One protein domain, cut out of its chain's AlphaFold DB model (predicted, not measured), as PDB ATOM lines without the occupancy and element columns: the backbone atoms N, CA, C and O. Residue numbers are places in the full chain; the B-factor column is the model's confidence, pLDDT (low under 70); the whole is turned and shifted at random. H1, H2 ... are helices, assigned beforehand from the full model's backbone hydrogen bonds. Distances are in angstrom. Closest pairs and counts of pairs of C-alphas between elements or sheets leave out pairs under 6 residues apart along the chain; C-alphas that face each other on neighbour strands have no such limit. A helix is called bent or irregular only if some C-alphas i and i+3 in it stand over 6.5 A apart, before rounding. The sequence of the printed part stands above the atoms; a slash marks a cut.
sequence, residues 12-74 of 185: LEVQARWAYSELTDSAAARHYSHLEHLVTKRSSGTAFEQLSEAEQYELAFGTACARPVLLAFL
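Overview. This is residues 12 to 74 of the 185 residues of an uncharacterized protein of Bradyrhizobium sp. DFCI-1 (UniProt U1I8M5). Two helices, H2 and H3, run opposite ways as a helical hairpin, and a third, H1, crosses one side of both, so that the three make the body. The short H4 follows the far end of H3, turning off it at a corner with a steep tilt. The printed part has 63 residues, with four named helices in the order H1, H2, H3, H4 and no named strand; the class is all helix. The whole is compact, with a radius of gyration of the C-alphas of 10.7 A and spans of 31 by 23 by 16 A.

Arrangement. H2, residues 29 to 43, is the longest helix by residues. It touches H3, residues 53 to 66, at a shallow tilt of 29 degrees, opposite ways, and the two form a hairpin; their closest C-alphas, of His 31 and Ala 66, are 5.4 A apart. H1, residues 12 to 25, touches H2 with residues 19 to 24 alone, about perpendicular at 89 degrees; the closest C-alphas, of Leu 23 and Ala 29, are 4.7 A apart. H1 also touches H3, with 25 pairs of C-alphas within 8 A, the closest being those of Ala 16 and Ala 60 at 4.1 A. Their lines stand at 70.3 degrees, only just about perpendicular. Helix packing is mostly crossed, but only just: of the 3 touching pairs, 1 is at a shallow tilt. H4, residues 68 to 74, is close to H3 but not clearly touching, at a steep tilt of 66 degrees, opposite ways; the closest C-alphas, of Ala 64 and Leu 71, are 6.9 A apart. H4 is apart from H1 and from H2. In H3 every O i to N i+4 pair is within hydrogen-bond range, against 8 of 10 in H1, 5 of 11 in H2 and 1 of 3 in H4; O i to N i+3 pairs within range are 7 of 12 in H2 and 3 of 4 in H4.

Along the chain. H2 measures 12.0 A from C-alpha 29 to C-alpha 43 and is irregular, with C-alphas 34 and 37 8.5 A apart. H3 measures 19.9 A and begins at C-alpha 53, (138.872, 135.249, 134.548). H1 measures 21.1 A from C-alpha 12, at (129.317, 139.567, 133.685), to C-alpha 25, and is irregular, with C-alphas 21 and 24 7.3 A apart. H4 measures 10.2 A and ends at C-alpha 74, (118.893, 142.481, 133.568).

Size, cuts and confidence. The two C-alphas farthest apart, of Ser 44 and Phe 73, are 32.0 A from each other. The printed part has no cut. The links from H1 to H2 and from H3 to H4 are tight, the link of 9 residues from H2 to H3 is short, and no link is long. The mean pLDDT of the printed part is 90.8, and no printed residue is under 70.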
ATOM      1  N   LEU A  12     128.698 140.816 133.262       95.00
ATOM      2  CA  LEU A  12     129.317 139.567 133.685       95.00
ATOM      3  C   LEU A  12     130.070 139.719 135.009       95.00
ATOM      4  O   LEU A  12     129.941 138.872 135.889       95.00
ATOM      5  N   GLU A  13     130.799 140.823 135.182       94.94
ATOM      6  CA  GLU A  13     131.505 141.108 136.430       94.94
ATOM      7  C   GLU A  13     130.515 141.339 137.580       94.94
ATOM      8  O   GLU A  13     130.689 140.777 138.659       94.94
ATOM      9  N   VAL A  14     129.438 142.098 137.349       95.00
ATOM     10  CA  VAL A  14     128.394 142.327 138.365       95.00
ATOM     11  C   VAL A  14     127.742 141.012 138.795       95.00
ATOM     12  O   VAL A  14     127.586 140.760 139.990       95.00
ATOM     13  N   GLN A  15     127.415 140.133 137.843       95.25
ATOM     14  CA  GLN A  15     126.875 138.803 138.137       95.25
ATOM     15  C   GLN A  15     127.868 137.940 138.917       95.25
ATOM     16  O   GLN A  15     127.461 137.257 139.858       95.25
ATOM     17  N   ALA A  16     129.152 137.977 138.558       94.94
ATOM     18  CA  ALA A  16     130.195 137.226 139.244       94.94
ATOM     19  C   ALA A  16     130.389 137.707 140.690       94.94
ATOM     20  O   ALA A  16     130.426 136.894 141.614       94.94
ATOM     21  N   ARG A  17     130.455 139.028 140.906       93.06
ATOM     22  CA  ARG A  17     130.553 139.637 142.243       93.06
ATOM     23  C   ARG A  17     129.334 139.316 143.100       93.06
ATOM     24  O   ARG A  17     129.490 139.005 144.281       93.06
ATOM     25  N   TRP A  18     128.141 139.328 142.502       92.12
ATOM     26  CA  TRP A  18     126.917 138.905 143.178       92.12
ATOM     27  C   TRP A  18     127.034 137.456 143.667       92.12
ATOM     28  O   TRP A  18     126.958 137.240 144.879       92.12
ATOM     29  N   ALA A  19     127.313 136.485 142.786       92.81
ATOM     30  CA  ALA A  19     127.500 135.089 143.200       92.81
ATOM     31  C   ALA A  19     128.566 134.955 144.286       92.81
ATOM     32  O   ALA A  19     128.339 134.284 145.291       92.81
ATOM     33  N   TYR A  20     129.706 135.635 144.124       91.88
ATOM     34  CA  TYR A  20     130.810 135.558 145.076       91.88
ATOM     35  C   TYR A  20     130.413 136.026 146.482       91.88
ATOM     36  O   TYR A  20     130.850 135.445 147.476       91.88
ATOM     37  N   SER A  21     129.546 137.039 146.572       87.31
ATOM     38  CA  SER A  21     129.001 137.522 147.846       87.31
ATOM     39  C   SER A  21     128.013 136.545 148.499       87.31
ATOM     40  O   SER A  21     127.849 136.568 149.718       87.31
ATOM     41  N   GLU A  22     127.380 135.666 147.715       88.19
ATOM     42  CA  GLU A  22     126.381 134.703 148.192       88.19
ATOM     43  C   GLU A  22     126.957 133.328 148.552       88.19
ATOM     44  O   GLU A  22     126.258 132.536 149.182       88.19
ATOM     45  N   LEU A  23     128.211 133.034 148.189       88.25
ATOM     46  CA  LEU A  23     128.810 131.705 148.372       88.25
ATOM     47  C   LEU A  23     128.806 131.202 149.823       88.25
ATOM     48  O   LEU A  23     128.725 129.995 150.038       88.25
ATOM     49  N   THR A  24     128.930 132.097 150.805       79.00
ATOM     50  CA  THR A  24     129.134 131.728 152.219       79.00
ATOM     51  C   THR A  24     128.018 132.195 153.143       79.00
ATOM     52  O   THR A  24     127.652 131.475 154.067       79.00
ATOM     53  N   ASP A  25     127.456 133.379 152.896       70.44
ATOM     54  CA  ASP A  25     126.629 134.100 153.875       70.44
ATOM     55  C   ASP A  25     125.199 134.371 153.376       70.44
ATOM     56  O   ASP A  25     124.549 135.328 153.800       70.44
ATOM     57  N   SER A  26     124.708 133.543 152.449       77.31
ATOM     58  CA  SER A  26     123.369 133.657 151.868       77.31
ATOM     59  C   SER A  26     122.595 132.349 151.987       77.31
ATOM     60  O   SER A  26     123.148 131.269 151.780       77.31
ATOM     61  N   ALA A  27     121.277 132.440 152.190       75.69
ATOM     62  CA  ALA A  27     120.364 131.298 152.079       75.69
ATOM     63  C   ALA A  27     120.461 130.593 150.708       75.69
ATOM     64  O   ALA A  27     120.072 129.433 150.551       75.69
ATOM     65  N   ALA A  28     121.015 131.276 149.702       80.62
ATOM     66  CA  ALA A  28     121.254 130.709 148.387       80.62
ATOM     67  C   ALA A  28     122.613 130.058 148.172       80.62
ATOM     68  O   ALA A  28     122.809 129.491 147.099       80.62
ATOM     69  N   ALA A  29     123.503 130.053 149.169       84.88
ATOM     70  CA  ALA A  29     124.799 129.375 149.098       84.88
ATOM     71  C   ALA A  29     124.667 127.937 148.560       84.88
ATOM     72  O   ALA A  29     125.458 127.496 147.727       84.88
ATOM     73  N   ARG A  30     123.588 127.229 148.934       84.94
ATOM     74  CA  ARG A  30     123.273 125.868 148.459       84.94
ATOM     75  C   ARG A  30     123.179 125.724 146.933       84.94
ATOM     76  O   ARG A  30     123.417 124.635 146.421       84.94
ATOM     77  N   HIS A  31     122.817 126.785 146.210       86.19
ATOM     78  CA  HIS A  31     122.708 126.773 144.748       86.19
ATOM     79  C   HIS A  31     124.078 126.866 144.058       86.19
ATOM     80  O   HIS A  31     124.191 126.545 142.876       86.19
ATOM     81  N   TYR A  32     125.123 127.220 144.808       87.56
ATOM     82  CA  TYR A  32     126.505 127.317 144.344       87.56
ATOM     83  C   TYR A  32     127.375 126.143 144.817       87.56
ATOM     84  O   TYR A  32     128.597 126.215 144.759       87.56
ATOM     85  N   SER A  33     126.771 125.036 145.266       84.31
ATOM     86  CA  SER A  33     127.497 123.865 145.786       84.31
ATOM     87  C   SER A  33     128.454 123.222 144.778       84.31
ATOM     88  O   SER A  33     129.429 122.607 145.174       84.31
ATOM     89  N   HIS A  34     128.232 123.405 143.476       87.69
ATOM     90  CA  HIS A  34     129.144 122.956 142.419       87.69
ATOM     91  C   HIS A  34     130.431 123.800 142.312       87.69
ATOM     92  O   HIS A  34     131.347 123.426 141.585       87.69
ATOM     93  N   LEU A  35     130.519 124.917 143.043       92.56
ATOM     94  CA  LEU A  35     131.650 125.848 143.064       92.56
ATOM     95  C   LEU A  35     132.459 125.745 144.375       92.56
ATOM     96  O   LEU A  35     132.935 126.754 144.895       92.56
ATOM     97  N   GLU A  36     132.635 124.539 144.936       91.94
ATOM     98  CA  GLU A  36     133.294 124.329 146.247       91.94
ATOM     99  C   GLU A  36     134.691 124.969 146.351       91.94
ATOM    100  O   GLU A  36     135.086 125.485 147.403       91.94
ATOM    101  N   HIS A  37     135.444 124.985 145.247       94.69
ATOM    102  CA  HIS A  37     136.762 125.615 145.197       94.69
ATOM    103  C   HIS A  37     136.686 127.140 145.408       94.69
ATOM    104  O   HIS A  37     137.528 127.709 146.107       94.69
ATOM    105  N   LEU A  38     135.641 127.801 144.901       95.12
ATOM    106  CA  LEU A  38     135.394 129.232 145.105       95.12
ATOM    107  C   LEU A  38     134.819 129.524 146.485       95.12
ATOM    108  O   LEU A  38     135.187 130.528 147.093       95.12
ATOM    109  N   VAL A  39     133.990 128.625 147.025       91.81
ATOM    110  CA  VAL A  39     133.532 128.700 148.424       91.81
ATOM    111  C   VAL A  39     134.736 128.676 149.368       91.81
ATOM    112  O   VAL A  39     134.820 129.485 150.294       91.81
ATOM    113  N   THR A  40     135.708 127.801 149.099       91.69
ATOM    114  CA  THR A  40     136.958 127.706 149.866       91.69
ATOM    115  C   THR A  40     137.764 129.000 149.776       91.69
ATOM    116  O   THR A  40     138.190 129.526 150.806       91.69
ATOM    117  N   LYS A  41     137.932 129.562 148.570       93.75
ATOM    118  CA  LYS A  41     138.607 130.856 148.370       93.75
ATOM    119  C   LYS A  41     137.915 131.995 149.120       93.75
ATOM    120  O   LYS A  41     138.582 132.751 149.829       93.75
ATOM    121  N   ARG A  42     136.585 132.088 149.035       90.62
ATOM    122  CA  ARG A  42     135.810 133.115 149.745       90.62
ATOM    123  C   ARG A  42     135.955 132.975 151.257       90.62
ATOM    124  O   ARG A  42     136.261 133.953 151.932       90.62
ATOM    125  N   SER A  43     135.816 131.755 151.772       88.56
ATOM    126  CA  SER A  43     135.921 131.449 153.206       88.56
ATOM    127  C   SER A  43     137.322 131.706 153.774       88.56
ATOM    128  O   SER A  43     137.466 131.985 154.959       88.56
ATOM    129  N   SER A  44     138.356 131.636 152.932       90.56
ATOM    130  CA  SER A  44     139.743 131.970 153.286       90.56
ATOM    131  C   SER A  44     140.086 133.456 153.107       90.56
ATOM    132  O   SER A  44     141.233 133.847 153.314       90.56
ATOM    133  N   GLY A  45     139.104 134.297 152.765       89.31
ATOM    134  CA  GLY A  45     139.277 135.745 152.650       89.31
ATOM    135  C   GLY A  45     139.902 136.205 151.333       89.31
ATOM    136  O   GLY A  45     140.367 137.339 151.254       89.31
ATOM    137  N   THR A  46     139.915 135.356 150.300       92.12
ATOM    138  CA  THR A  46     140.392 135.744 148.962       92.12
ATOM    139  C   THR A  46     139.499 136.857 148.406       92.12
ATOM    140  O   THR A  46     138.272 136.706 148.343       92.12
ATOM    141  N   ALA A  47     140.098 137.974 147.998       90.44
ATOM    142  CA  ALA A  47     139.367 139.080 147.384       90.44
ATOM    143  C   ALA A  47     138.888 138.700 145.973       90.44
ATOM    144  O   ALA A  47     139.503 137.869 145.305       90.44
ATOM    145  N   PHE A  48     137.799 139.312 145.501       90.88
ATOM    146  CA  PHE A  48     137.250 139.017 144.171       90.88
ATOM    147  C   PHE A  48     138.267 139.314 143.056       90.88
ATOM    148  O   PHE A  48     138.405 138.550 142.107       90.88
ATOM    149  N   GLU A  49     139.050 140.379 143.218       92.31
ATOM    150  CA  GLU A  49     140.081 140.834 142.278       92.31
ATOM    151  C   GLU A  49     141.237 139.832 142.124       92.31
ATOM    152  O   GLU A  49     142.047 139.953 141.209       92.31
ATOM    153  N   GLN A  50     141.336 138.848 143.024       94.88
ATOM    154  CA  GLN A  50     142.344 137.786 142.986       94.88
ATOM    155  C   GLN A  50     141.846 136.520 142.271       94.88
ATOM    156  O   GLN A  50     142.601 135.554 142.143       94.88
ATOM    157  N   LEU A  51     140.585 136.496 141.830       95.19
ATOM    158  CA  LEU A  51     140.032 135.400 141.042       95.19
ATOM    159  C   LEU A  51     140.487 135.508 139.589       95.19
ATOM    160  O   LEU A  51     140.535 136.598 139.013       95.19
ATOM    161  N   SER A  52     140.783 134.361 138.983       96.81
ATOM    162  CA  SER A  52     141.064 134.294 137.549       96.81
ATOM    163  C   SER A  52     139.817 134.618 136.720       96.81
ATOM    164  O   SER A  52     138.691 134.478 137.195       96.81
ATOM    165  N   GLU A  53     140.001 134.998 135.454       96.06
ATOM    166  CA  GLU A  53     138.872 135.249 134.548       96.06
ATOM    167  C   GLU A  53     137.939 134.034 134.452       96.06
ATOM    168  O   GLU A  53     136.727 134.191 134.547       96.06
ATOM    169  N   ALA A  54     138.488 132.818 134.336       96.88
ATOM    170  CA  ALA A  54     137.700 131.585 134.273       96.88
ATOM    171  C   ALA A  54     136.794 131.413 135.505       96.88
ATOM    172  O   ALA A  54     135.611 131.121 135.367       96.88
ATOM    173  N   GLU A  55     137.319 131.692 136.698       97.31
ATOM    174  CA  GLU A  55     136.550 131.636 137.945       97.31
ATOM    175  C   GLU A  55     135.452 132.704 137.998       97.31
ATOM    176  O   GLU A  55     134.348 132.441 138.471       97.31
ATOM    177  N   GLN A  56     135.716 133.904 137.476       96.12
ATOM    178  CA  GLN A  56     134.692 134.945 137.357       96.12
ATOM    179  C   GLN A  56     133.587 134.539 136.365       96.12
ATOM    180  O   GLN A  56     132.406 134.758 136.643       96.12
ATOM    181  N   TYR A  57     133.937 133.891 135.249       95.69
ATOM    182  CA  TYR A  57     132.964 133.313 134.315       95.69
ATOM    183  C   TYR A  57     132.110 132.220 134.971       95.69
ATOM    184  O   TYR A  57     130.889 132.213 134.795       95.69
ATOM    185  N   GLU A  58     132.723 131.326 135.750       96.06
ATOM    186  CA  GLU A  58     132.009 130.289 136.502       96.06
ATOM    187  C   GLU A  58     131.018 130.892 137.501       96.06
ATOM    188  O   GLU A  58     129.867 130.457 137.562       96.06
ATOM    189  N   LEU A  59     131.421 131.941 138.227       95.81
ATOM    190  CA  LEU A  59     130.535 132.669 139.138       95.81
ATOM    191  C   LEU A  59     129.349 133.292 138.405       95.81
ATOM    192  O   LEU A  59     128.211 133.090 138.819       95.81
ATOM    193  N   ALA A  60     129.595 134.014 137.311       94.94
ATOM    194  CA  ALA A  60     128.532 134.654 136.542       94.94
ATOM    195  C   ALA A  60     127.516 133.630 136.006       94.94
ATOM    196  O   ALA A  60     126.303 133.853 136.073       94.94
ATOM    197  N   PHE A  61     127.997 132.480 135.524       92.38
ATOM    198  CA  PHE A  61     127.134 131.383 135.091       92.38
ATOM    199  C   PHE A  61     126.369 130.756 136.267       92.38
ATOM    200  O   PHE A  61     125.164 130.516 136.167       92.38
ATOM    201  N   GLY A  62     127.035 130.557 137.406       91.62
ATOM    202  CA  GLY A  62     126.416 130.095 138.647       91.62
ATOM    203  C   GLY A  62     125.267 131.002 139.097       91.62
ATOM    204  O   GLY A  62     124.198 130.502 139.455       91.62
ATOM    205  N   THR A  63     125.428 132.326 138.990       92.31
ATOM    206  CA  THR A  63     124.361 133.303 139.266       92.31
ATOM    207  C   THR A  63     123.138 133.048 138.393       92.31
ATOM    208  O   THR A  63     122.012 133.102 138.886       92.31
ATOM    209  N   ALA A  64     123.319 132.713 137.113       86.19
ATOM    210  CA  ALA A  64     122.200 132.427 136.215       86.19
ATOM    211  C   ALA A  64     121.391 131.194 136.613       86.19
ATOM    212  O   ALA A  64     120.164 131.197 136.495       86.19
ATOM    213  N   CYS A  65     122.055 130.186 137.167       85.50
ATOM    214  CA  CYS A  65     121.399 129.006 137.717       85.50
ATOM    215  C   CYS A  65     120.702 129.295 139.057       85.50
ATOM    216  O   CYS A  65     119.609 128.788 139.306       85.50
ATOM    217  N   ALA A  66     121.309 130.113 139.921       88.81
ATOM    218  CA  ALA A  66     120.811 130.391 141.270       88.81
ATOM    219  C   ALA A  66     119.737 131.495 141.336       88.81
ATOM    220  O   ALA A  66     118.946 131.543 142.286       88.81
ATOM    221  N   ARG A  67     119.722 132.410 140.358       91.12
ATOM    222  CA  ARG A  67     118.912 133.642 140.345       91.12
ATOM    223  C   ARG A  67     118.136 133.880 139.041       91.12
ATOM    224  O   ARG A  67     117.956 135.043 138.673       91.12
ATOM    225  N   PRO A  68     117.605 132.854 138.348       90.25
ATOM    226  CA  PRO A  68     117.051 133.030 137.002       90.25
ATOM    227  C   PRO A  68     115.927 134.075 136.952       90.25
ATOM    228  O   PRO A  68     115.863 134.883 136.030       90.25
ATOM    229  N   VAL A  69     115.078 134.113 137.983       91.62
ATOM    230  CA  VAL A  69     113.951 135.051 138.061       91.62
ATOM    231  C   VAL A  69     114.417 136.501 138.233       91.62
ATOM    232  O   VAL A  69     113.868 137.400 137.605       91.62
ATOM    233  N   LEU A  70     115.436 136.748 139.060       93.19
ATOM    234  CA  LEU A  70     115.940 138.103 139.298       93.19
ATOM    235  C   LEU A  70     116.792 138.606 138.127       93.19
ATOM    236  O   LEU A  70     116.755 139.791 137.804       93.19
ATOM    237  N   LEU A  71     117.489 137.705 137.428       93.19
ATOM    238  CA  LEU A  71     118.224 138.054 136.214       93.19
ATOM    239  C   LEU A  71     117.326 138.485 135.052       93.19
ATOM    240  O   LEU A  71     117.807 139.179 134.157       93.19
ATOM    241  N   ALA A  72     116.030 138.158 135.062       92.94
ATOM    242  CA  ALA A  72     115.094 138.663 134.057       92.94
ATOM    243  C   ALA A  72     115.079 140.206 134.007       92.94
ATOM    244  O   ALA A  72     114.949 140.792 132.928       92.94
ATOM    245  N   PHE A  73     115.310 140.872 135.144       94.62
ATOM    246  CA  PHE A  73     115.408 142.332 135.234       94.62
ATOM    247  C   PHE A  73     116.719 142.903 134.670       94.62
ATOM    248  O   PHE A  73     116.882 144.119 134.598       94.62
ATOM    249  N   LEU A  74     117.664 142.061 134.250       94.25
ATOM    250  CA  LEU A  74     118.893 142.481 133.568       94.25
ATOM    251  C   LEU A  74     118.781 142.393 132.043       94.25
ATOM    252  O   LEU A  74     119.753 142.631 131.328       94.25
TER     253      LEU A  74